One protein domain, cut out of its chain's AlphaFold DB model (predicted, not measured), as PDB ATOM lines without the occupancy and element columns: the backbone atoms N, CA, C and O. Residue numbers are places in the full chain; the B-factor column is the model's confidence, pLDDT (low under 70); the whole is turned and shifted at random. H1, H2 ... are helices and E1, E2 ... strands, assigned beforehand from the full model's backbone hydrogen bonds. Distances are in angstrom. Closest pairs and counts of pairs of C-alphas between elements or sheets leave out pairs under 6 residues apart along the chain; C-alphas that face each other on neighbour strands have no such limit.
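This is residues 207 to 385 of the 385 residues of an uncharacterized protein of Geobacter sp. DSM 9736 (UniProt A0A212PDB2). Two twisted sheets of four strands, E1 E8 E7 E4 and E2 E3 E6 E5, lie face to face as a sandwich in one part of a rod, their planes 29 degrees apart; at the rod's other end H1, H2 and H3 gather round H4, which meets the end of E8. The first sheet is mixed, the second all antiparallel. The 179 printed residues, of mixed class, hold five named helices and eight named strands, in the order E1 H1 H2 E2 E3 E4 E5 E6 E7 E8 H3 H4 H5. The whole is compact, with a radius of gyration of the C-alphas of 17.2 A, and spans 61 by 30 by 28 A.

In the first sheet, E7, residues 301 to 308, and E8, residues 311 to 320, form a hairpin, with N 306 and O 313 2.8 A apart. E1, residues 207 to 209, is parallel to E8, with N 208 and O 312 3.5 A apart. E4, residues 271 to 275, is antiparallel to E7, with N 273 and O 305 2.9 A apart. In the second sheet, E2, residues 241 to 244, and E3, residues 256 to 261, form a hairpin, with N 242 and O 259 2.8 A apart. E5, residues 277 to 285, and E6, residues 288 to 295, form another, with N 283 and O 290 2.8 A apart; E5 bends by 58 degrees at residue 280. E3 and E6 are antiparallel, with N 258 and O 291 2.8 A apart. H4, residues 361 to 374, is the hub and only grazes the first sheet; the C-alphas of Ala 320 and Ile 366, the closest of E8 and H4, are 5.6 A apart. H1, residues 213 to 219, touches H4, closest at C-alphas 218 and 361, 5.8 A, opposite ways at a shallow tilt of 33 degrees, only just short of steep. H2, residues 226 to 231, touches H4, closest at C-alphas 230 and 368, 6.6 A, about perpendicular at 87 degrees. H3, residues 333 to 341, and H4 form a helical hairpin, closest at C-alphas 340 and 364, 7.0 A. H5, residues 378 to 384, is close to H4 but not clearly touching, closest at C-alphas 372 and 381, 7.5 A. In the five helices every O i to N i+4 pair is within hydrogen-bond range.

E1 begins at C-alpha 207 (22.319, 16.678, -35.007). E8 measures 28.1 A, E7 22.5 A, E5 22.0 A, E6 21.8 A and H4 19.8 A. H5 ends at C-alpha 384 (-1.804, 24.718, -28.184).

The C-alphas farthest apart, Glu 267 and Gly 345, are 61.3 A apart. The printed part has no cut. Long links join E2 to E3, E8 to H3 and H3 to H4. Residue 207 and residues 265 to 266, 342 to 350 and 375 to 385 have pLDDT under 70.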
ATOM      1  N   VAL A 207      23.776  16.821 -34.897       69.94
ATOM      2  CA  VAL A 207      22.319  16.678 -35.007       69.94
ATOM      3  C   VAL A 207      21.660  17.506 -33.915       69.94
ATOM      4  O   VAL A 207      21.740  17.174 -32.735       69.94
ATOM      5  N   ALA A 208      21.011  18.602 -34.300       72.25
ATOM      6  CA  ALA A 208      20.096  19.290 -33.400       72.25
ATOM      7  C   ALA A 208      18.783  18.493 -33.379       72.25
ATOM      8  O   ALA A 208      17.935  18.657 -34.260       72.25
ATOM      9  N   LEU A 209      18.668  17.577 -32.415       75.06
ATOM     10  CA  LEU A 209      17.484  16.745 -32.231       75.06
ATOM     11  C   LEU A 209      16.451  17.514 -31.398       75.06
ATOM     12  O   LEU A 209      16.731  17.913 -30.268       75.06
ATOM     13  N   HIS A 210      15.255  17.724 -31.942       79.81
ATOM     14  CA  HIS A 210      14.125  18.206 -31.149       79.81
ATOM     15  C   HIS A 210      13.464  17.003 -30.473       79.81
ATOM     16  O   HIS A 210      13.234  15.996 -31.142       79.81
ATOM     17  N   SER A 211      13.140  17.094 -29.176       89.12
ATOM     18  CA  SER A 211      12.397  16.006 -28.526       89.12
ATOM     19  C   SER A 211      11.021  15.865 -29.169       89.12
ATOM     20  O   SER A 211      10.304  16.858 -29.363       89.12
ATOM     21  N   SER A 212      10.663  14.635 -29.541       94.81
ATOM     22  CA  SER A 212       9.341  14.361 -30.094       94.81
ATOM     23  C   SER A 212       8.282  14.451 -28.995       94.81
ATOM     24  O   SER A 212       8.577  14.301 -27.809       94.81
ATOM     25  N   VAL A 213       7.021  14.684 -29.373       96.19
ATOM     26  CA  VAL A 213       5.914  14.625 -28.401       96.19
ATOM     27  C   VAL A 213       5.838  13.230 -27.773       96.19
ATOM     28  O   VAL A 213       5.622  13.117 -26.572       96.19
ATOM     29  N   LEU A 214       6.109  12.176 -28.548       96.00
ATOM     30  CA  LEU A 214       6.131  10.803 -28.048       96.00
ATOM     31  C   LEU A 214       7.207  10.588 -26.968       96.00
ATOM     32  O   LEU A 214       6.934   9.949 -25.951       96.00
ATOM     33  N   ASP A 215       8.400  11.167 -27.138       95.69
ATOM     34  CA  ASP A 215       9.454  11.115 -26.116       95.69
ATOM     35  C   ASP A 215       9.009  11.818 -24.830       95.69
ATOM     36  O   ASP A 215       9.224  11.304 -23.735       95.69
ATOM     37  N   ARG A 216       8.287  12.940 -24.944       96.44
ATOM     38  CA  ARG A 216       7.728  13.632 -23.771       96.44
ATOM     39  C   ARG A 216       6.701  12.776 -23.040       96.44
ATOM     40  O   ARG A 216       6.708  12.764 -21.815       96.44
ATOM     41  N   PHE A 217       5.853  12.040 -23.761       96.69
ATOM     42  CA  PHE A 217       4.926  11.072 -23.158       96.69
ATOM     43  C   PHE A 217       5.669   9.961 -22.408       96.69
ATOM     44  O   PHE A 217       5.298   9.615 -21.288       96.69
ATOM     45  N   ARG A 218       6.756   9.440 -22.987       96.69
ATOM     46  CA  ARG A 218       7.604   8.418 -22.355       96.69
ATOM     47  C   ARG A 218       8.268   8.925 -21.071       96.69
ATOM     48  O   ARG A 218       8.372   8.198 -20.075       96.69
ATOM     49  N   GLU A 219       8.751  10.161 -21.102       96.19
ATOM     50  CA  GLU A 219       9.480  10.792 -20.002       96.19
ATOM     51  C   GLU A 219       8.559  11.347 -18.910       96.19
ATOM     52  O   GLU A 219       8.994  11.490 -17.767       96.19
ATOM     53  N   PHE A 220       7.285  11.607 -19.213       96.19
ATOM     54  CA  PHE A 220       6.331  12.192 -18.278       96.19
ATOM     55  C   PHE A 220       6.097  11.299 -17.045       96.19
ATOM     56  O   PHE A 220       5.660  10.151 -17.145       96.19
ATOM     57  N   LYS A 221       6.386  11.845 -15.854       95.69
ATOM     58  CA  LYS A 221       6.205  11.181 -14.544       95.69
ATOM     59  C   LYS A 221       5.112  11.811 -13.671       95.69
ATOM     60  O   LYS A 221       4.962  11.411 -12.521       95.69
ATOM     61  N   GLY A 222       4.399  12.815 -14.184       94.31
ATOM     62  CA  GLY A 222       3.326  13.492 -13.455       94.31
ATOM     63  C   GLY A 222       2.012  12.707 -13.450       94.31
ATOM     64  O   GLY A 222       1.917  11.601 -13.982       94.31
ATOM     65  N   GLU A 223       0.975  13.308 -12.868       92.94
ATOM     66  CA  GLU A 223      -0.380  12.755 -12.896       92.94
ATOM     67  C   GLU A 223      -0.930  12.754 -14.330       92.94
ATOM     68  O   GLU A 223      -0.913  13.785 -15.013       92.94
ATOM     69  N   ARG A 224      -1.416  11.600 -14.797       91.56
ATOM     70  CA  ARG A 224      -1.909  11.386 -16.168       91.56
ATOM     71  C   ARG A 224      -3.340  11.898 -16.355       91.56
ATOM     72  O   ARG A 224      -4.255  11.142 -16.659       91.56
ATOM     73  N   THR A 225      -3.535  13.196 -16.157       91.25
ATOM     74  CA  THR A 225      -4.805  13.867 -16.459       91.25
ATOM     75  C   THR A 225      -4.837  14.317 -17.927       91.25
ATOM     76  O   THR A 225      -3.775  14.602 -18.492       91.25
ATOM     77  N   PRO A 226      -6.021  14.447 -18.561       91.56
ATOM     78  CA  PRO A 226      -6.145  14.976 -19.920       91.56
ATOM     79  C   PRO A 226      -5.388  16.286 -20.128       91.56
ATOM     80  O   PRO A 226      -4.609  16.401 -21.068       91.56
ATOM     81  N   GLY A 227      -5.559  17.248 -19.216       90.81
ATOM     82  CA  GLY A 227      -4.901  18.552 -19.302       90.81
ATOM     83  C   GLY A 227      -3.375  18.448 -19.297       90.81
ATOM     84  O   GLY A 227      -2.717  19.060 -20.138       90.81
ATOM     85  N   ASN A 228      -2.812  17.619 -18.411       93.19
ATOM     86  CA  ASN A 228      -1.367  17.412 -18.337       93.19
ATOM     87  C   ASN A 228      -0.816  16.741 -19.601       93.19
ATOM     88  O   ASN A 228       0.233  17.143 -20.100       93.19
ATOM     89  N   LEU A 229      -1.524  15.749 -20.148       95.44
ATOM     90  CA  LEU A 229      -1.096  15.045 -21.359       95.44
ATOM     91  C   LEU A 229      -1.258  15.904 -22.622       95.44
ATOM     92  O   LEU A 229      -0.392  15.891 -23.494       95.44
ATOM     93  N   MET A 230      -2.322  16.707 -22.713       94.50
ATOM     94  CA  MET A 230      -2.510  17.674 -23.800       94.50
ATOM     95  C   MET A 230      -1.404  18.733 -23.813       94.50
ATOM     96  O   MET A 230      -0.958  19.137 -24.885       94.50
ATOM     97  N   PHE A 231      -0.912  19.154 -22.644       93.75
ATOM     98  CA  PHE A 231       0.193  20.110 -22.545       93.75
ATOM     99  C   PHE A 231       1.482  19.595 -23.212       93.75
ATOM    100  O   PHE A 231       2.241  20.376 -23.782       93.75
ATOM    101  N   LEU A 232       1.706  18.275 -23.237       95.38
ATOM    102  CA  LEU A 232       2.886  17.676 -23.877       95.38
ATOM    103  C   LEU A 232       2.929  17.903 -25.399       95.38
ATOM    104  O   LEU A 232       4.019  17.895 -25.980       95.38
ATOM    105  N   PHE A 233       1.774  18.153 -26.031       95.44
ATOM    106  CA  PHE A 233       1.649  18.452 -27.463       95.44
ATOM    107  C   PHE A 233       2.043  19.886 -27.841       95.44
ATOM    108  O   PHE A 233       2.183  20.175 -29.030       95.44
ATOM    109  N   GLN A 234       2.234  20.788 -26.876       91.56
ATOM    110  CA  GLN A 234       2.622  22.165 -27.176       91.56
ATOM    111  C   GLN A 234       4.013  22.209 -27.814       91.56
ATOM    112  O   GLN A 234       4.977  21.618 -27.314       91.56
ATOM    113  N   ALA A 235       4.140  22.913 -28.940       87.62
ATOM    114  CA  ALA A 235       5.433  23.087 -29.587       87.62
ATOM    115  C   ALA A 235       6.397  23.820 -28.633       87.62
ATOM    116  O   ALA A 235       5.981  24.744 -27.932       87.62
ATOM    117  N   PRO A 236       7.686  23.435 -28.579       86.31
ATOM    118  CA  PRO A 236       8.628  24.136 -27.722       86.31
ATOM    119  C   PRO A 236       8.763  25.588 -28.197       86.31
ATOM    120  O   PRO A 236       8.857  25.859 -29.398       86.31
ATOM    121  N   ALA A 237       8.763  26.536 -27.259       85.69
ATOM    122  CA  ALA A 237       8.891  27.948 -27.597       85.69
ATOM    123  C   ALA A 237      10.177  28.185 -28.408       85.69
ATOM    124  O   ALA A 237      11.264  27.759 -28.023       85.69
ATOM    125  N   GLY A 238      10.050  28.859 -29.553       86.19
ATOM    126  CA  GLY A 238      11.197  29.172 -30.406       86.19
ATOM    127  C   GLY A 238      11.711  28.023 -31.278       86.19
ATOM    128  O   GLY A 238      12.778  28.182 -31.862       86.19
ATOM    129  N   ALA A 239      10.957  26.926 -31.445       87.25
ATOM    130  CA  ALA A 239      11.339  25.785 -32.291       87.25
ATOM    131  C   ALA A 239      11.714  26.158 -33.742       87.25
ATOM    132  O   ALA A 239      12.388  25.406 -34.437       87.25
ATOM    133  N   GLY A 240      11.262  27.319 -34.229       91.81
ATOM    134  CA  GLY A 240      11.538  27.776 -35.592       91.81
ATOM    135  C   GLY A 240      10.729  27.036 -36.660       91.81
ATOM    136  O   GLY A 240      10.958  27.254 -37.848       91.81
ATOM    137  N   TYR A 241       9.771  26.201 -36.252       94.25
ATOM    138  CA  TYR A 241       8.823  25.544 -37.138       94.25
ATOM    139  C   TYR A 241       7.410  25.502 -36.541       94.25
ATOM    140  O   TYR A 241       7.233  25.601 -35.327       94.25
ATOM    141  N   ARG A 242       6.404  25.339 -37.405       95.00
ATOM    142  CA  ARG A 242       4.991  25.133 -37.050       95.00
ATOM    143  C   ARG A 242       4.382  24.045 -37.926       95.00
ATOM    144  O   ARG A 242       4.661  24.001 -39.122       95.00
ATOM    145  N   GLN A 243       3.530  23.204 -37.347       96.31
ATOM    146  CA  GLN A 243       2.789  22.165 -38.061       96.31
ATOM    147  C   GLN A 243       1.298  22.523 -38.180       96.31
ATOM    148  O   GLN A 243       0.686  22.948 -37.205       96.31
ATOM    149  N   GLU A 244       0.703  22.307 -39.356       96.19
ATOM    150  CA  GLU A 244      -0.741  22.411 -39.605       96.19
ATOM    151  C   GLU A 244      -1.254  21.193 -40.415       96.19
ATOM    152  O   GLU A 244      -0.796  20.975 -41.536       96.19
ATOM    153  N   PRO A 245      -2.218  20.401 -39.913       95.75
ATOM    154  CA  PRO A 245      -2.814  20.532 -38.598       95.75
ATOM    155  C   PRO A 245      -1.789  20.232 -37.485       95.75
ATOM    156  O   PRO A 245      -0.802  19.531 -37.710       95.75
ATOM    157  N   PRO A 246      -2.043  20.735 -36.277       94.81
ATOM    158  CA  PRO A 246      -1.198  20.529 -35.103       94.81
ATOM    159  C   PRO A 246      -0.892  19.083 -34.753       94.81
ATOM    160  O   PRO A 246       0.219  18.747 -34.369       94.81
ATOM    161  N   VAL A 247      -1.913  18.243 -34.895       96.25
ATOM    162  CA  VAL A 247      -1.865  16.800 -34.741       96.25
ATOM    163  C   VAL A 247      -2.512  16.245 -35.990       96.25
ATOM    164  O   VAL A 247      -3.641  16.616 -36.327       96.25
ATOM    165  N   ALA A 248      -1.794  15.391 -36.704       96.56
ATOM    166  CA  ALA A 248      -2.298  14.793 -37.926       96.56
ATOM    167  C   ALA A 248      -2.589  13.308 -37.737       96.56
ATOM    168  O   ALA A 248      -1.794  12.573 -37.158       96.56
ATOM    169  N   ILE A 249      -3.709  12.850 -38.292       96.62
ATOM    170  CA  ILE A 249      -4.016  11.424 -38.326       96.62
ATOM    171  C   ILE A 249      -3.284  10.767 -39.493       96.62
ATOM    172  O   ILE A 249      -3.450  11.151 -40.653       96.62
ATOM    173  N   SER A 250      -2.490   9.747 -39.186       97.50
ATOM    174  CA  SER A 250      -1.693   8.983 -40.137       97.50
ATOM    175  C   SER A 250      -2.549   7.946 -40.868       97.50
ATOM    176  O   SER A 250      -2.366   6.740 -40.778       97.50
ATOM    177  N   ASN A 251      -3.535   8.411 -41.629       95.56
ATOM    178  CA  ASN A 251      -4.413   7.552 -42.430       95.56
ATOM    179  C   ASN A 251      -3.882   7.288 -43.857       95.56
ATOM    180  O   ASN A 251      -4.555   6.629 -44.648       95.56
ATOM    181  N   GLY A 252      -2.695   7.800 -44.209       94.94
ATOM    182  CA  GLY A 252      -2.104   7.674 -45.548       94.94
ATOM    183  C   GLY A 252      -2.610   8.687 -46.586       94.94
ATOM    184  O   GLY A 252      -2.155   8.652 -47.734       94.94
ATOM    185  N   ILE A 253      -3.539   9.571 -46.204       95.44
ATOM    186  CA  ILE A 253      -4.240  10.509 -47.100       95.44
ATOM    187  C   ILE A 253      -4.135  11.954 -46.589       95.44
ATOM    188  O   ILE A 253      -3.952  12.880 -47.382       95.44
ATOM    189  N   GLY A 254      -4.247  12.149 -45.272       94.88
ATOM    190  CA  GLY A 254      -4.190  13.445 -44.606       94.88
ATOM    191  C   GLY A 254      -2.874  14.164 -44.880       94.88
ATOM    192  O   GLY A 254      -1.800  13.566 -44.824       94.88
ATOM    193  N   ARG A 255      -2.964  15.457 -45.199       97.12
ATOM    194  CA  ARG A 255      -1.795  16.295 -45.473       97.12
ATOM    195  C   ARG A 255      -1.391  17.063 -44.229       97.12
ATOM    196  O   ARG A 255      -2.243  17.574 -43.509       97.12
ATOM    197  N   VAL A 256      -0.087  17.184 -44.050       97.69
ATOM    198  CA  VAL A 256       0.546  17.963 -42.994       97.69
ATOM    199  C   VAL A 256       1.414  19.016 -43.650       97.69
ATOM    200  O   VAL A 256       2.242  18.692 -44.498       97.69
ATOM    201  N   LYS A 257       1.211  20.273 -43.276       98.00
ATOM    202  CA  LYS A 257       2.030  21.405 -43.690       98.00
ATOM    203  C   LYS A 257       2.983  21.756 -42.561       98.00
ATOM    204  O   LYS A 257       2.556  21.969 -41.432       98.00
ATOM    205  N   LEU A 258       4.263  21.835 -42.879       97.19
ATOM    206  CA  LEU A 258       5.309  22.311 -41.990       97.19
ATOM    207  C   LEU A 258       5.787  23.662 -42.504       97.19
ATOM    208  O   LEU A 258       6.252  23.770 -43.638       97.19
ATOM    209  N   PHE A 259       5.661  24.681 -41.667       96.12
ATOM    210  CA  PHE A 259       6.195  26.016 -41.899       96.12
ATOM    211  C   PHE A 259       7.512  26.120 -41.152       96.12
ATOM    212  O   PHE A 259       7.534  25.925 -39.942       96.12
ATOM    213  N   ILE A 260       8.600  26.409 -41.855       94.81
ATOM    214  CA  ILE A 260       9.944  26.476 -41.279       94.81
ATOM    215  C   ILE A 260      10.463  27.883 -41.480       94.81
ATOM    216  O   ILE A 260      10.677  28.309 -42.617       94.81
ATOM    217  N   SER A 261      10.659  28.602 -40.382       92.50
ATOM    218  CA  SER A 261      11.107  29.987 -40.416       92.50
ATOM    219  C   SER A 261      12.572  30.059 -40.843       92.50
ATOM    220  O   SER A 261      13.456  29.518 -40.178       92.50
ATOM    221  N   SER A 262      12.846  30.783 -41.927       86.88
ATOM    222  CA  SER A 262      14.209  31.106 -42.352       86.88
ATOM    223  C   SER A 262      14.551  32.488 -41.811       86.88
ATOM    224  O   SER A 262      14.118  33.496 -42.362       86.88
ATOM    225  N   ARG A 263      15.282  32.552 -40.692       75.25
ATOM    226  CA  ARG A 263      15.722  33.841 -40.122       75.25
ATOM    227  C   ARG A 263      16.810  34.508 -40.960       75.25
ATOM    228  O   ARG A 263      16.943  35.725 -40.926       75.25
ATOM    229  N   GLU A 264      17.556  33.718 -41.718       73.12
ATOM    230  CA  GLU A 264      18.639  34.195 -42.565       73.12
ATOM    231  C   GLU A 264      18.255  34.016 -44.032       73.12
ATOM    232  O   GLU A 264      17.583  33.049 -44.413       73.12
ATOM    233  N   ARG A 265      18.654  34.987 -44.858       66.19
ATOM    234  CA  ARG A 265      18.564  34.881 -46.313       66.19
ATOM    235  C   ARG A 265      19.657  33.919 -46.751       66.19
ATOM    236  O   ARG A 265      20.768  34.328 -47.068       66.19
ATOM    237  N   GLU A 266      19.350  32.635 -46.671       67.00
ATOM    238  CA  GLU A 266      20.286  31.592 -47.056       67.00
ATOM    239  C   GLU A 266      20.546  31.668 -48.555       67.00
ATOM    240  O   GLU A 266      19.624  31.746 -49.368       67.00
ATOM    241  N   GLU A 267      21.826  31.665 -48.915       75.12
ATOM    242  CA  GLU A 267      22.261  31.684 -50.309       75.12
ATOM    243  C   GLU A 267      21.852  30.390 -51.032       75.12
ATOM    244  O   GLU A 267      21.591  30.402 -52.235       75.12
ATOM    245  N   LEU A 268      21.746  29.282 -50.286       79.19
ATOM    246  CA  LEU A 268      21.436  27.950 -50.798       79.19
ATOM    247  C   LEU A 268      20.135  27.412 -50.205       79.19
ATOM    248  O   LEU A 268      19.903  27.511 -49.004       79.19
ATOM    249  N   ALA A 269      19.320  26.776 -51.048       82.44
ATOM    250  CA  ALA A 269      18.138  26.066 -50.583       82.44
ATOM    251  C   ALA A 269      18.544  24.845 -49.727       82.44
ATOM    252  O   ALA A 269      19.384  24.055 -50.171       82.44
ATOM    253  N   PRO A 270      17.956  24.649 -48.533       89.25
ATOM    254  CA  PRO A 270      18.202  23.469 -47.717       89.25
ATOM    255  C   PRO A 270      17.731  22.186 -48.412       89.25
ATOM    256  O   PRO A 270      16.760  22.165 -49.174       89.25
ATOM    257  N   GLY A 271      18.425  21.086 -48.119       87.69
ATOM    258  CA  GLY A 271      18.011  19.751 -48.535       87.69
ATOM    259  C   GLY A 271      16.945  19.209 -47.589       87.69
ATOM    260  O   GLY A 271      17.127  19.263 -46.378       87.69
ATOM    261  N   PHE A 272      15.862  18.653 -48.126       94.06
ATOM    262  CA  PHE A 272      14.788  18.056 -47.331       94.06
ATOM    263  C   PHE A 272      14.692  16.554 -47.596       94.06
ATOM    264  O   PHE A 272      14.701  16.120 -48.750       94.06
ATOM    265  N   ALA A 273      14.556  15.771 -46.533       91.50
ATOM    266  CA  ALA A 273      14.245  14.349 -46.579       91.50
ATOM    267  C   ALA A 273      13.184  14.027 -45.523       91.50
ATOM    268  O   ALA A 273      13.095  14.701 -44.504       91.50
ATOM    269  N   VAL A 274      12.352  13.017 -45.770       95.31
ATOM    270  CA  VAL A 274      11.240  12.665 -44.879       95.31
ATOM    271  C   VAL A 274      11.268  11.166 -44.598       95.31
ATOM    272  O   VAL A 274      11.491  10.374 -45.513       95.31
ATOM    273  N   ARG A 275      11.035  10.784 -43.339       95.56
ATOM    274  CA  ARG A 275      10.899   9.397 -42.867       95.56
ATOM    275  C   ARG A 275       9.527   9.204 -42.218       95.56
ATOM    276  O   ARG A 275       9.068  10.096 -41.512       95.56
ATOM    277  N   GLY A 276       8.873   8.065 -42.463       93.94
ATOM    278  CA  GLY A 276       7.518   7.776 -41.958       93.94
ATOM    279  C   GLY A 276       6.409   8.591 -42.640       93.94
ATOM    280  O   GLY A 276       5.254   8.566 -42.227       93.94
ATOM    281  N   ALA A 277       6.737   9.341 -43.690       97.44
ATOM    282  CA  ALA A 277       5.787  10.112 -44.476       97.44
ATOM    283  C   ALA A 277       6.301  10.278 -45.909       97.44
ATOM    284  O   ALA A 277       7.499  10.182 -46.182       97.44
ATOM    285  N   ARG A 278       5.388  10.567 -46.836       94.62
ATOM    286  CA  ARG A 278       5.707  10.887 -48.230       94.62
ATOM    287  C   ARG A 278       5.734  12.393 -48.423       94.62
ATOM    288  O   ARG A 278       4.773  13.078 -48.081       94.62
ATOM    289  N   LEU A 279       6.809  12.900 -49.015       94.56
ATOM    290  CA  LEU A 279       6.899  14.300 -49.414       94.56
ATOM    291  C   LEU A 279       5.897  14.586 -50.542       94.56
ATOM    292  O   LEU A 279       5.942  13.939 -51.586       94.56
ATOM    293  N   PHE A 280       4.996  15.545 -50.331       89.06
ATOM    294  CA  PHE A 280       3.981  15.942 -51.309       89.06
ATOM    295  C   PHE A 280       4.407  17.187 -52.091       89.06
ATOM    296  O   PHE A 280       4.359  17.193 -53.320       89.06
ATOM    297  N   SER A 281       4.842  18.244 -51.400       90.62
ATOM    298  CA  SER A 281       5.362  19.449 -52.052       90.62
ATOM    299  C   SER A 281       6.337  20.220 -51.165       90.62
ATOM    300  O   SER A 281       6.331  20.076 -49.944       90.62
ATOM    301  N   ILE A 282       7.181  21.038 -51.795       93.88
ATOM    302  CA  ILE A 282       8.064  22.003 -51.134       93.88
ATOM    303  C   ILE A 282       7.848  23.348 -51.821       93.88
ATOM    304  O   ILE A 282       7.873  23.432 -53.052       93.88
ATOM    305  N   GLY A 283       7.647  24.398 -51.034       88.19
ATOM    306  CA  GLY A 283       7.520  25.768 -51.509       88.19
ATOM    307  C   GLY A 283       8.214  26.761 -50.587       88.19
ATOM    308  O   GLY A 283       8.590  26.437 -49.465       88.19
ATOM    309  N   VAL A 284       8.354  27.991 -51.072       90.12
ATOM    310  CA  VAL A 284       8.833  29.140 -50.295       90.12
ATOM    311  C   VAL A 284       7.659  30.101 -50.111       90.12
ATOM    312  O   VAL A 284       6.896  30.343 -51.050       90.12
ATOM    313  N   ARG A 285       7.490  30.631 -48.901       90.81
ATOM    314  CA  ARG A 285       6.546  31.709 -48.567       90.81
ATOM    315  C   ARG A 285       7.300  32.815 -47.833       90.81
ATOM    316  O   ARG A 285       8.450  32.627 -47.445       90.81
ATOM    317  N   GLU A 286       6.674  33.978 -47.677       85.88
ATOM    318  CA  GLU A 286       7.279  35.103 -46.957       85.88
ATOM    319  C   GLU A 286       7.749  34.648 -45.565       85.88
ATOM    320  O   GLU A 286       6.950  34.225 -44.733       85.88
ATOM    321  N   GLY A 287       9.068  34.664 -45.349       84.44
ATOM    322  CA  GLY A 287       9.696  34.279 -44.083       84.44
ATOM    323  C   GLY A 287      10.123  32.813 -43.943       84.44
ATOM    324  O   GLY A 287      10.662  32.462 -42.891       84.44
ATOM    325  N   GLY A 288       9.948  31.946 -44.951       93.31
ATOM    326  CA  GLY A 288      10.414  30.564 -44.811       93.31
ATOM    327  C   GLY A 288       9.974  29.539 -45.852       93.31
ATOM    328  O   GLY A 288       9.479  29.853 -46.936       93.31
ATOM    329  N   TRP A 289      10.169  28.273 -45.491       94.56
ATOM    330  CA  TRP A 289       9.809  27.112 -46.300       94.56
ATOM    331  C   TRP A 289       8.463  26.541 -45.862       94.56
ATOM    332  O   TRP A 289       8.156  26.495 -44.672       94.56
ATOM    333  N   VAL A 290       7.670  26.081 -46.828       96.75
ATOM    334  CA  VAL A 290       6.433  25.331 -46.595       96.75
ATOM    335  C   VAL A 290       6.587  23.950 -47.206       96.75
ATOM    336  O   VAL A 290       6.702  23.813 -48.424       96.75
ATOM    337  N   ILE A 291       6.607  22.932 -46.353       96.88
ATOM    338  CA  ILE A 291       6.772  21.537 -46.744       96.88
ATOM    339  C   ILE A 291       5.442  20.842 -46.492       96.88
ATOM    340  O   ILE A 291       4.972  20.796 -45.360       96.88
ATOM    341  N   GLU A 292       4.830  20.291 -47.535       97.38
ATOM    342  CA  GLU A 292       3.646  19.449 -47.394       97.38
ATOM    343  C   GLU A 292       4.047  17.978 -47.475       97.38
ATOM    344  O   GLU A 292       4.732  17.559 -48.410       97.38
ATOM    345  N   VAL A 293       3.584  17.181 -46.519       98.12
ATOM    346  CA  VAL A 293       3.837  15.739 -46.434       98.12
ATOM    347  C   VAL A 293       2.546  14.976 -46.150       98.12
ATOM    348  O   VAL A 293       1.564  15.540 -45.671       98.12
ATOM    349  N   VAL A 294       2.547  13.681 -46.449       97.88
ATOM    350  CA  VAL A 294       1.452  12.749 -46.154       97.88
ATOM    351  C   VAL A 294       2.010  11.607 -45.305       97.88
ATOM    352  O   VAL A 294       2.754  10.785 -45.853       97.88
ATOM    353  N   PRO A 295       1.700  11.542 -43.996       98.19
ATOM    354  CA  PRO A 295       2.147  10.459 -43.125       98.19
ATOM    355  C   PRO A 295       1.730   9.084 -43.648       98.19
ATOM    356  O   PRO A 295       0.644   8.930 -44.211       98.19
ATOM    357  N   GLU A 296       2.596   8.085 -43.481       97.50
ATOM    358  CA  GLU A 296       2.278   6.702 -43.842       97.50
ATOM    359  C   GLU A 296       1.145   6.157 -42.968       97.50
ATOM    360  O   GLU A 296       1.001   6.545 -41.810       97.50
ATOM    361  N   LYS A 297       0.311   5.267 -43.521       96.44
ATOM    362  CA  LYS A 297      -0.847   4.747 -42.785       96.44
ATOM    363  C   LYS A 297      -0.389   3.998 -41.527       96.44
ATOM    364  O   LYS A 297       0.374   3.046 -41.640       96.44
ATOM    365  N   GLY A 298      -0.911   4.387 -40.365       95.44
ATOM    366  CA  GLY A 298      -0.624   3.753 -39.080       95.44
ATOM    367  C   GLY A 298       0.722   4.144 -38.470       95.44
ATOM    368  O   GLY A 298       1.121   3.538 -37.483       95.44
ATOM    369  N   THR A 299       1.433   5.134 -39.023       96.94
ATOM    370  CA  THR A 299       2.679   5.587 -38.395       96.94
ATOM    371  C   THR A 299       2.400   6.401 -37.130       96.94
ATOM    372  O   THR A 299       1.477   7.221 -37.102       96.94
ATOM    373  N   ILE A 300       3.221   6.202 -36.103       97.19
ATOM    374  CA  ILE A 300       3.248   7.010 -34.870       97.19
ATOM    375  C   ILE A 300       4.428   7.993 -34.917       97.19
ATOM    376  O   ILE A 300       4.358   9.088 -34.371       97.19
ATOM    377  N   GLU A 301       5.494   7.637 -35.640       96.81
ATOM    378  CA  GLU A 301       6.690   8.459 -35.800       96.81
ATOM    379  C   GLU A 301       6.861   8.869 -37.266       96.81
ATOM    380  O   GLU A 301       6.909   8.041 -38.180       96.81
ATOM    381  N   ALA A 302       6.983  10.171 -37.501       97.31
ATOM    382  CA  ALA A 302       7.411  10.718 -38.777       97.31
ATOM    383  C   ALA A 302       8.387  11.867 -38.523       97.31
ATOM    384  O   ALA A 302       8.234  12.615 -37.560       97.31
ATOM    385  N   VAL A 303       9.410  11.997 -39.364       97.12
ATOM    386  CA  VAL A 303      10.501  12.961 -39.167       97.12
ATOM    387  C   VAL A 303      10.803  13.673 -40.477       97.12
ATOM    388  O   VAL A 303      10.964  13.026 -41.515       97.12
ATOM    389  N   LEU A 304      10.899  15.002 -40.421       97.00
ATOM    390  CA  LEU A 304      11.477  15.828 -41.472       97.00
ATOM    391  C   LEU A 304      12.946  16.099 -41.134       97.00
ATOM    392  O   LEU A 304      13.256  16.745 -40.137       97.00
ATOM    393  N   SER A 305      13.837  15.641 -42.000       94.75
ATOM    394  CA  SER A 305      15.269  15.899 -41.937       94.75
ATOM    395  C   SER A 305      15.624  17.062 -42.866       94.75
ATOM    396  O   SER A 305      15.244  17.069 -44.041       94.75
ATOM    397  N   ILE A 306      16.365  18.041 -42.352       94.00
ATOM    398  CA  ILE A 306      16.757  19.258 -43.067       94.00
ATOM    399  C   ILE A 306      18.276  19.365 -43.038       94.00
ATOM    400  O   ILE A 306      18.878  19.460 -41.972       94.00
ATOM    401  N   MET A 307      18.898  19.373 -44.210       86.62
ATOM    402  CA  MET A 307      20.330  19.584 -44.371       86.62
ATOM    403  C   MET A 307      20.588  21.041 -44.739       86.62
ATOM    404  O   MET A 307      20.163  21.499 -45.802       86.62
ATOM    405  N   ARG A 308      21.291  21.770 -43.872       85.06
ATOM    406  CA  ARG A 308      21.513  23.212 -44.024       85.06
ATOM    407  C   ARG A 308      22.844  23.622 -43.422       85.06
ATOM    408  O   ARG A 308      23.121  23.308 -42.270       85.06
ATOM    409  N   GLY A 309      23.696  24.284 -44.205       81.75
ATOM    410  CA  GLY A 309      25.030  24.693 -43.744       81.75
ATOM    411  C   GLY A 309      25.920  23.525 -43.285       81.75
ATOM    412  O   GLY A 309      26.773  23.713 -42.427       81.75
ATOM    413  N   GLY A 310      25.700  22.311 -43.810       79.12
ATOM    414  CA  GLY A 310      26.402  21.096 -43.372       79.12
ATOM    415  C   GLY A 310      25.946  20.543 -42.014       79.12
ATOM    416  O   GLY A 310      26.586  19.631 -41.491       79.12
ATOM    417  N   MET A 311      24.864  21.087 -41.450       82.56
ATOM    418  CA  MET A 311      24.204  20.596 -40.242       82.56
ATOM    419  C   MET A 311      22.915  19.865 -40.614       82.56
ATOM    420  O   MET A 311      22.179  20.301 -41.506       82.56
ATOM    421  N   LEU A 312      22.646  18.766 -39.912       85.50
ATOM    422  CA  LEU A 312      21.417  17.995 -40.042       85.50
ATOM    423  C   LEU A 312      20.477  18.368 -38.892       85.50
ATOM    424  O   LEU A 312      20.816  18.202 -37.722       85.50
ATOM    425  N   TYR A 313      19.294  18.859 -39.231       91.88
ATOM    426  CA  TYR A 313      18.219  19.126 -38.281       91.88
ATOM    427  C   TYR A 313      17.130  18.081 -38.462       91.88
ATOM    428  O   TYR A 313      16.720  17.813 -39.591       91.88
ATOM    429  N   GLU A 314      16.637  17.525 -37.363       93.69
ATOM    430  CA  GLU A 314      15.493  16.619 -37.382       93.69
ATOM    431  C   GLU A 314      14.317  17.264 -36.654       93.69
ATOM    432  O   GLU A 314      14.427  17.695 -35.503       93.69
ATOM    433  N   ILE A 315      13.196  17.356 -37.365       95.69
ATOM    434  CA  ILE A 315      11.933  17.878 -36.863       95.69
ATOM    435  C   ILE A 315      10.949  16.706 -36.796       95.69
ATOM    436  O   ILE A 315      10.509  16.231 -37.850       95.69
ATOM    437  N   PRO A 316      10.600  16.215 -35.596       96.69
ATOM    438  CA  PRO A 316       9.566  15.206 -35.452       96.69
ATOM    439  C   PRO A 316       8.200  15.822 -35.766       96.69
ATOM    440  O   PRO A 316       7.860  16.907 -35.290       96.69
ATOM    441  N   LEU A 317       7.416  15.122 -36.579       97.38
ATOM    442  CA  LEU A 317       6.035  15.479 -36.868       97.38
ATOM    443  C   LEU A 317       5.138  14.912 -35.775       97.38
ATOM    444  O   LEU A 317       5.359  13.814 -35.267       97.38
ATOM    445  N   VAL A 318       4.075  15.642 -35.472       97.69
ATOM    446  CA  VAL A 318       3.064  15.222 -34.509       97.69
ATOM    447  C   VAL A 318       1.971  14.471 -35.264       97.69
ATOM    448  O   VAL A 318       1.077  15.078 -35.867       97.69
ATOM    449  N   VAL A 319       2.093  13.144 -35.289       97.62
ATOM    450  CA  VAL A 319       1.211  12.238 -36.039       97.62
ATOM    451  C   VAL A 319       0.738  11.080 -35.170       97.62
ATOM    452  O   VAL A 319       1.490  10.600 -34.328       97.62
ATOM    453  N   ALA A 320      -0.486  10.603 -35.378       97.44
ATOM    454  CA  ALA A 320      -0.996   9.421 -34.686       97.44
ATOM    455  C   ALA A 320      -1.849   8.544 -35.614       97.44
ATOM    456  O   ALA A 320      -2.562   9.085 -36.466       97.44
ATOM    457  N   PRO A 321      -1.819   7.210 -35.453       96.50
ATOM    458  CA  PRO A 321      -2.763   6.303 -36.092       96.50
ATOM    459  C   PRO A 321      -4.207   6.709 -35.807       96.50
ATOM    460  O   PRO A 321      -4.521   7.239 -34.739       96.50
ATOM    461  N   LEU A 322      -5.093   6.437 -36.765       93.31
ATOM    462  CA  LEU A 322      -6.526   6.599 -36.548       93.31
ATOM    463  C   LEU A 322      -6.988   5.576 -35.509       93.31
ATOM    464  O   LEU A 322      -6.826   4.377 -35.732       93.31
ATOM    465  N   TYR A 323      -7.609   6.049 -34.434       90.31
ATOM    466  CA  TYR A 323      -8.313   5.185 -33.498       90.31
ATOM    467  C   TYR A 323      -9.803   5.125 -33.852       90.31
ATOM    468  O   TYR A 323     -10.510   6.135 -33.816       90.31
ATOM    469  N   GLU A 324     -10.289   3.934 -34.202       84.62
ATOM    470  CA  GLU A 324     -11.702   3.681 -34.482       84.62
ATOM    471  C   GLU A 324     -12.402   3.176 -33.212       84.62
ATOM    472  O   GLU A 324     -12.370   1.993 -32.893       84.62
ATOM    473  N   ASN A 325     -13.086   4.064 -32.489       77.06
ATOM    474  CA  ASN A 325     -13.834   3.708 -31.271       77.06
ATOM    475  C   ASN A 325     -15.222   3.092 -31.546       77.06
ATOM    476  O   ASN A 325     -16.064   3.028 -30.651       77.06
ATOM    477  N   GLY A 326     -15.515   2.727 -32.800       77.94
ATOM    478  CA  GLY A 326     -16.834   2.269 -33.252       77.94
ATOM    479  C   GLY A 326     -17.947   3.332 -33.205       77.94
ATOM    480  O   GLY A 326     -19.034   3.109 -33.742       77.94
ATOM    481  N   LYS A 327     -17.698   4.506 -32.611       75.50
ATOM    482  CA  LYS A 327     -18.619   5.642 -32.567       75.50
ATOM    483  C   LYS A 327     -18.299   6.591 -33.727       75.50
ATOM    484  O   LYS A 327     -17.157   6.825 -34.091       75.50
ATOM    485  N   LYS A 328     -19.333   7.203 -34.312       74.38
ATOM    486  CA  LYS A 328     -19.158   8.237 -35.356       74.38
ATOM    487  C   LYS A 328     -18.794   9.617 -34.795       74.38
ATOM    488  O   LYS A 328     -18.603  10.548 -35.572       74.38
ATOM    489  N   LYS A 329     -18.787   9.777 -33.468       77.62
ATOM    490  CA  LYS A 329     -18.582  11.064 -32.798       77.62
ATOM    491  C   LYS A 329     -17.152  11.172 -32.250       77.62
ATOM    492  O   LYS A 329     -16.614  10.147 -31.827       77.62
ATOM    493  N   PRO A 330     -16.563  12.385 -32.239       78.62
ATOM    494  CA  PRO A 330     -15.330  12.658 -31.506       78.62
ATOM    495  C   PRO A 330     -15.467  12.282 -30.028       78.62
ATOM    496  O   PRO A 330     -16.578  12.248 -29.500       78.62
ATOM    497  N   PHE A 331     -14.341  12.016 -29.369       81.12
ATOM    498  CA  PHE A 331     -14.321  11.779 -27.928       81.12
ATOM    499  C   PHE A 331     -14.776  13.022 -27.164       81.12
ATOM    500  O   PHE A 331     -14.299  14.126 -27.427       81.12
ATOM    501  N   GLU A 332     -15.655  12.817 -26.191       86.00
ATOM    502  CA  GLU A 332     -15.943  13.806 -25.156       86.00
ATOM    503  C   GLU A 332     -14.868  13.733 -24.062       86.00
ATOM    504  O   GLU A 332     -14.276  12.679 -23.823       86.00
ATOM    505  N   GLU A 333     -14.623  14.836 -23.358       85.69
ATOM    506  CA  GLU A 333     -13.596  14.892 -22.303       85.69
ATOM    507  C   GLU A 333     -13.886  13.925 -21.141       85.69
ATOM    508  O   GLU A 333     -12.967  13.336 -20.571       85.69
ATOM    509  N   ALA A 334     -15.165  13.687 -20.834       87.38
ATOM    510  CA  ALA A 334     -15.569  12.686 -19.846       87.38
ATOM    511  C   ALA A 334     -15.184  11.261 -20.278       87.38
ATOM    512  O   ALA A 334     -14.676  10.494 -19.464       87.38
ATOM    513  N   GLU A 335     -15.355  10.926 -21.563       86.88
ATOM    514  CA  GLU A 335     -14.922   9.630 -22.097       86.88
ATOM    515  C   GLU A 335     -13.395   9.519 -22.040       86.88
ATOM    516  O   GLU A 335     -12.863   8.482 -21.664       86.88
ATOM    517  N   LEU A 336     -12.675  10.602 -22.343       88.75
ATOM    518  CA  LEU A 336     -11.219  10.634 -22.249       88.75
ATOM    519  C   LEU A 336     -10.725  10.353 -20.819       88.75
ATOM    520  O   LEU A 336      -9.803   9.561 -20.640       88.75
ATOM    521  N   LEU A 337     -11.354  10.958 -19.806       87.75
ATOM    522  CA  LEU A 337     -11.055  10.686 -18.396       87.75
ATOM    523  C   LEU A 337     -11.309   9.224 -18.030       87.75
ATOM    524  O   LEU A 337     -10.470   8.606 -17.379       87.75
ATOM    525  N   GLU A 338     -12.436   8.657 -18.460       86.38
ATOM    526  CA  GLU A 338     -12.745   7.247 -18.207       86.38
ATOM    527  C   GLU A 338     -11.706   6.309 -18.832       86.38
ATOM    528  O   GLU A 338     -11.298   5.337 -18.191       86.38
ATOM    529  N   LEU A 339     -11.256   6.615 -20.053       86.44
ATOM    530  CA  LEU A 339     -10.280   5.801 -20.772       86.44
ATOM    531  C   LEU A 339      -8.864   5.927 -20.174       86.44
ATOM    532  O   LEU A 339      -8.165   4.924 -20.078       86.44
ATOM    533  N   LEU A 340      -8.455   7.119 -19.722       86.56
ATOM    534  CA  LEU A 340      -7.148   7.333 -19.074       86.56
ATOM    535  C   LEU A 340      -7.075   6.741 -17.665       86.56
ATOM    536  O   LEU A 340      -6.038   6.221 -17.262       86.56
ATOM    537  N   VAL A 341      -8.165   6.833 -16.898       80.94
ATOM    538  CA  VAL A 341      -8.218   6.308 -15.525       80.94
ATOM    539  C   VAL A 341      -8.328   4.784 -15.514       80.94
ATOM    540  O   VAL A 341      -8.039   4.190 -14.477       80.94
ATOM    541  N   GLY A 342      -8.707   4.163 -16.644       65.44
ATOM    542  CA  GLY A 342      -8.488   2.743 -16.940       65.44
ATOM    543  C   GLY A 342      -8.624   1.856 -15.706       65.44
ATOM    544  O   GLY A 342      -7.635   1.329 -15.202       65.44
ATOM    545  N   ARG A 343      -9.847   1.810 -15.160       51.84
ATOM    546  CA  ARG A 343     -10.214   1.181 -13.882       51.84
ATOM    547  C   ARG A 343      -9.424  -0.103 -13.622       51.84
ATOM    548  O   ARG A 343      -9.467  -1.028 -14.431       51.84
ATOM    549  N   ALA A 344      -8.830  -0.200 -12.432       48.09
ATOM    550  CA  ALA A 344      -8.392  -1.465 -11.857       48.09
ATOM    551  C   ALA A 344      -9.534  -2.501 -11.967       48.09
ATOM    552  O   ALA A 344     -10.507  -2.430 -11.217       48.09
ATOM    553  N   GLY A 345      -9.453  -3.407 -12.947       53.19
ATOM    554  CA  GLY A 345     -10.442  -4.468 -13.171       53.19
ATOM    555  C   GLY A 345     -11.128  -4.520 -14.544       53.19
ATOM    556  O   GLY A 345     -11.883  -5.463 -14.762       53.19
ATOM    557  N   VAL A 346     -10.893  -3.583 -15.474       59.53
ATOM    558  CA  VAL A 346     -11.295  -3.778 -16.887       59.53
ATOM    559  C   VAL A 346     -10.187  -4.548 -17.614       59.53
ATOM    560  O   VAL A 346      -9.008  -4.316 -17.353       59.53
ATOM    561  N   GLU A 347     -10.554  -5.500 -18.480       60.88
ATOM    562  CA  GLU A 347      -9.590  -6.275 -19.273       60.88
ATOM    563  C   GLU A 347      -8.644  -5.329 -20.027       60.88
ATOM    564  O   GLU A 347      -9.068  -4.581 -20.903       60.88
ATOM    565  N   GLN A 348      -7.346  -5.388 -19.707       59.56
ATOM    566  CA  GLN A 348      -6.285  -4.573 -20.322       59.56
ATOM    567  C   GLN A 348      -6.299  -4.615 -21.861       59.56
ATOM    568  O   GLN A 348      -5.866  -3.669 -22.510       59.56
ATOM    569  N   ALA A 349      -6.851  -5.681 -22.449       60.75
ATOM    570  CA  ALA A 349      -6.964  -5.860 -23.891       60.75
ATOM    571  C   ALA A 349      -7.849  -4.814 -24.595       60.75
ATOM    572  O   ALA A 349      -7.697  -4.624 -25.798       60.75
ATOM    573  N   SER A 350      -8.765  -4.127 -23.898       68.00
ATOM    574  CA  SER A 350      -9.636  -3.131 -24.544       68.00
ATOM    575  C   SER A 350      -8.978  -1.765 -24.767       68.00
ATOM    576  O   SER A 350      -9.589  -0.911 -25.406       68.00
ATOM    577  N   PHE A 351      -7.767  -1.546 -24.242       80.56
ATOM    578  CA  PHE A 351      -7.080  -0.244 -24.243       80.56
ATOM    579  C   PHE A 351      -5.731  -0.239 -24.961       80.56
ATOM    580  O   PHE A 351      -5.050   0.779 -24.979       80.56
ATOM    581  N   ASP A 352      -5.382  -1.361 -25.577       89.19
ATOM    582  CA  ASP A 352      -4.192  -1.533 -26.397       89.19
ATOM    583  C   ASP A 352      -4.453  -0.981 -27.815       89.19
ATOM    584  O   ASP A 352      -4.918  -1.683 -28.724       89.19
ATOM    585  N   LEU A 353      -4.231   0.326 -27.971       90.81
ATOM    586  CA  LEU A 353      -4.501   1.087 -29.192       90.81
ATOM    587  C   LEU A 353      -3.423   0.874 -30.258       90.81
ATOM    588  O   LEU A 353      -3.675   1.135 -31.438       90.81
ATOM    589  N   ASN A 354      -2.229   0.431 -29.860       93.06
ATOM    590  CA  ASN A 354      -1.130   0.115 -30.772       93.06
ATOM    591  C   ASN A 354      -1.022  -1.395 -31.109       93.06
ATOM    592  O   ASN A 354      -0.253  -1.761 -32.004       93.06
ATOM    593  N   HIS A 355      -1.833  -2.241 -30.465       91.56
ATOM    594  CA  HIS A 355      -1.897  -3.698 -30.606       91.56
ATOM    595  C   HIS A 355      -0.633  -4.455 -30.150       91.56
ATOM    596  O   HIS A 355      -0.277  -5.483 -30.743       91.56
ATOM    597  N   ASP A 356       0.069  -3.960 -29.129       89.94
ATOM    598  CA  ASP A 356       1.273  -4.581 -28.563       89.94
ATOM    599  C   ASP A 356       1.024  -5.462 -27.318       89.94
ATOM    600  O   ASP A 356       1.936  -6.137 -26.822       89.94
ATOM    601  N   GLY A 357      -0.226  -5.527 -26.860       89.56
ATOM    602  CA  GLY A 357      -0.695  -6.283 -25.705       89.56
ATOM    603  C   GLY A 357      -0.497  -5.578 -24.365       89.56
ATOM    604  O   GLY A 357      -0.621  -6.230 -23.323       89.56
ATOM    605  N   ARG A 358      -0.141  -4.291 -24.356       89.56
ATOM    606  CA  ARG A 358       0.087  -3.491 -23.151       89.56
ATOM    607  C   ARG A 358      -0.738  -2.214 -23.217       89.56
ATOM    608  O   ARG A 358      -1.156  -1.780 -24.274       89.56
ATOM    609  N   HIS A 359      -0.983  -1.639 -22.042       89.00
ATOM    610  CA  HIS A 359      -1.439  -0.258 -21.931       89.00
ATOM    611  C   HIS A 359      -0.256   0.565 -21.427       89.00
ATOM    612  O   HIS A 359       0.149   0.437 -20.266       89.00
ATOM    613  N   ASP A 360       0.345   1.357 -22.310       92.25
ATOM    614  CA  ASP A 360       1.499   2.190 -22.005       92.25
ATOM    615  C   ASP A 360       1.353   3.646 -22.493       92.25
ATOM    616  O   ASP A 360       0.261   4.152 -22.749       92.25
ATOM    617  N   PHE A 361       2.465   4.388 -22.510       95.19
ATOM    618  CA  PHE A 361       2.463   5.805 -22.891       95.19
ATOM    619  C   PHE A 361       2.141   6.023 -24.380       95.19
ATOM    620  O   PHE A 361       1.798   7.143 -24.764       95.19
ATOM    621  N   ILE A 362       2.279   4.992 -25.219       96.38
ATOM    622  CA  ILE A 362       1.932   5.034 -26.638       96.38
ATOM    623  C   ILE A 362       0.411   5.075 -26.783       96.38
ATOM    624  O   ILE A 362      -0.087   5.883 -27.564       96.38
ATOM    625  N   ASP A 363      -0.332   4.288 -26.006       94.50
ATOM    626  CA  ASP A 363      -1.799   4.324 -26.027       94.50
ATOM    627  C   ASP A 363      -2.322   5.673 -25.539       94.50
ATOM    628  O   ASP A 363      -3.162   6.288 -26.198       94.50
ATOM    629  N   ASP A 364      -1.747   6.195 -24.450       95.12
ATOM    630  CA  ASP A 364      -2.072   7.528 -23.937       95.12
ATOM    631  C   ASP A 364      -1.809   8.608 -25.008       95.12
ATOM    632  O   ASP A 364      -2.630   9.505 -25.220       95.12
ATOM    633  N   TYR A 365      -0.692   8.504 -25.739       96.88
ATOM    634  CA  TYR A 365      -0.375   9.394 -26.858       96.88
ATOM    635  C   TYR A 365      -1.404   9.287 -27.992       96.88
ATOM    636  O   TYR A 365      -1.921  10.312 -28.443       96.88
ATOM    637  N   ILE A 366      -1.725   8.069 -28.449       95.69
ATOM    638  CA  ILE A 366      -2.684   7.829 -29.540       95.69
ATOM    639  C   ILE A 366      -4.059   8.377 -29.157       95.69
ATOM    640  O   ILE A 366      -4.701   9.052 -29.969       95.69
ATOM    641  N   LEU A 367      -4.496   8.130 -27.925       94.12
ATOM    642  CA  LEU A 367      -5.789   8.561 -27.414       94.12
ATOM    643  C   LEU A 367      -5.913  10.093 -27.410       94.12
ATOM    644  O   LEU A 367      -6.849  10.644 -27.999       94.12
ATOM    645  N   ILE A 368      -4.939  10.789 -26.814       95.31
ATOM    646  CA  ILE A 368      -4.932  12.257 -26.733       95.31
ATOM    647  C   ILE A 368      -4.787  12.879 -28.123       95.31
ATOM    648  O   ILE A 368      -5.495  13.833 -28.453       95.31
ATOM    649  N   ALA A 369      -3.927  12.322 -28.978       95.31
ATOM    650  CA  ALA A 369      -3.764  12.791 -30.350       95.31
ATOM    651  C   ALA A 369      -5.077  12.701 -31.147       95.31
ATOM    652  O   ALA A 369      -5.454  13.653 -31.839       95.31
ATOM    653  N   ASN A 370      -5.808  11.586 -31.027       93.81
ATOM    654  CA  ASN A 370      -7.093  11.414 -31.702       93.81
ATOM    655  C   ASN A 370      -8.148  12.399 -31.171       93.81
ATOM    656  O   ASN A 370      -8.831  13.026 -31.984       93.81
ATOM    657  N   TYR A 371      -8.217  12.628 -29.854       93.00
ATOM    658  CA  TYR A 371      -9.076  13.662 -29.252       93.00
ATOM    659  C   TYR A 371      -8.776  15.069 -29.808       93.00
ATOM    660  O   TYR A 371      -9.678  15.775 -30.274       93.00
ATOM    661  N   LEU A 372      -7.496  15.453 -29.854       92.75
ATOM    662  CA  LEU A 372      -7.059  16.749 -30.382       92.75
ATOM    663  C   LEU A 372      -7.369  16.909 -31.878       92.75
ATOM    664  O   LEU A 372      -7.795  17.983 -32.318       92.75
ATOM    665  N   SER A 373      -7.204  15.841 -32.661       91.38
ATOM    666  CA  SER A 373      -7.484  15.853 -34.101       91.38
ATOM    667  C   SER A 373      -8.987  15.921 -34.419       91.38
ATOM    668  O   SER A 373      -9.391  16.625 -35.347       91.38
ATOM    669  N   GLY A 374      -9.821  15.234 -33.627       83.75
ATOM    670  CA  GLY A 374     -11.243  15.012 -33.895       83.75
ATOM    671  C   GLY A 374     -12.163  16.173 -33.529       83.75
ATOM    672  O   GLY A 374     -13.310  16.179 -33.963       83.75
ATOM    673  N   GLY A 375     -11.690  17.170 -32.775       64.69
ATOM    674  CA  GLY A 375     -12.551  18.292 -32.392       64.69
ATOM    675  C   GLY A 375     -12.501  18.732 -30.941       64.69
ATOM    676  O   GLY A 375     -13.479  19.344 -30.522       64.69
ATOM    677  N   GLY A 376     -11.402  18.496 -30.205       61.03
ATOM    678  CA  GLY A 376     -11.177  19.162 -28.911       61.03
ATOM    679  C   GLY A 376     -11.574  20.644 -28.972       61.03
ATOM    680  O   GLY A 376     -11.486  21.257 -30.047       61.03
ATOM    681  N   SER A 377     -12.090  21.193 -27.868       59.56
ATOM    682  CA  SER A 377     -12.791  22.486 -27.885       59.56
ATOM    683  C   SER A 377     -11.982  23.564 -28.620       59.56
ATOM    684  O   SER A 377     -10.750  23.590 -28.570       59.56
ATOM    685  N   ALA A 378     -12.656  24.474 -29.329       59.12
ATOM    686  CA  ALA A 378     -11.974  25.511 -30.113       59.12
ATOM    687  C   ALA A 378     -10.981  26.337 -29.265       59.12
ATOM    688  O   ALA A 378      -9.924  26.721 -29.761       59.12
ATOM    689  N   ALA A 379     -11.285  26.534 -27.977       57.81
ATOM    690  CA  ALA A 379     -10.400  27.172 -27.006       57.81
ATOM    691  C   ALA A 379      -9.135  26.345 -26.712       57.81
ATOM    692  O   ALA A 379      -8.042  26.898 -26.663       57.81
ATOM    693  N   GLN A 380      -9.253  25.021 -26.580       63.09
ATOM    694  CA  GLN A 380      -8.099  24.132 -26.394       63.09
ATOM    695  C   GLN A 380      -7.234  24.055 -27.653       63.09
ATOM    696  O   GLN A 380      -6.013  24.032 -27.544       63.09
ATOM    697  N   LYS A 381      -7.838  24.093 -28.849       64.31
ATOM    698  CA  LYS A 381      -7.068  24.253 -30.091       64.31
ATOM    699  C   LYS A 381      -6.302  25.575 -30.060       64.31
ATOM    700  O   LYS A 381      -5.106  25.568 -30.283       64.31
ATOM    701  N   ALA A 382      -6.941  26.684 -29.696       61.84
ATOM    702  CA  ALA A 382      -6.272  27.985 -29.623       61.84
ATOM    703  C   ALA A 382      -5.172  28.089 -28.547       61.84
ATOM    704  O   ALA A 382      -4.334  28.965 -28.663       61.84
ATOM    705  N   ALA A 383      -5.165  27.232 -27.520       60.59
ATOM    706  CA  ALA A 383      -4.161  27.254 -26.449       60.59
ATOM    707  C   ALA A 383      -2.908  26.404 -26.741       60.59
ATOM    708  O   ALA A 383      -1.922  26.493 -26.011       60.59
ATOM    709  N   ILE A 384      -2.953  25.539 -27.760       62.47
ATOM    710  CA  ILE A 384      -1.804  24.718 -28.184       62.47
ATOM    711  C   ILE A 384      -0.981  25.447 -29.274       62.47
ATOM    712  O   ILE A 384       0.171  25.073 -29.515       62.47
ATOM    713  N   PHE A 385      -1.541  26.501 -29.890       52.16
ATOM    714  CA  PHE A 385      -0.927  27.349 -30.936       52.16
ATOM    715  C   PHE A 385      -0.734  28.778 -30.456       52.16
ATOM    716  O   PHE A 385       0.116  29.459 -31.075       52.16
TER     717      PHE A 385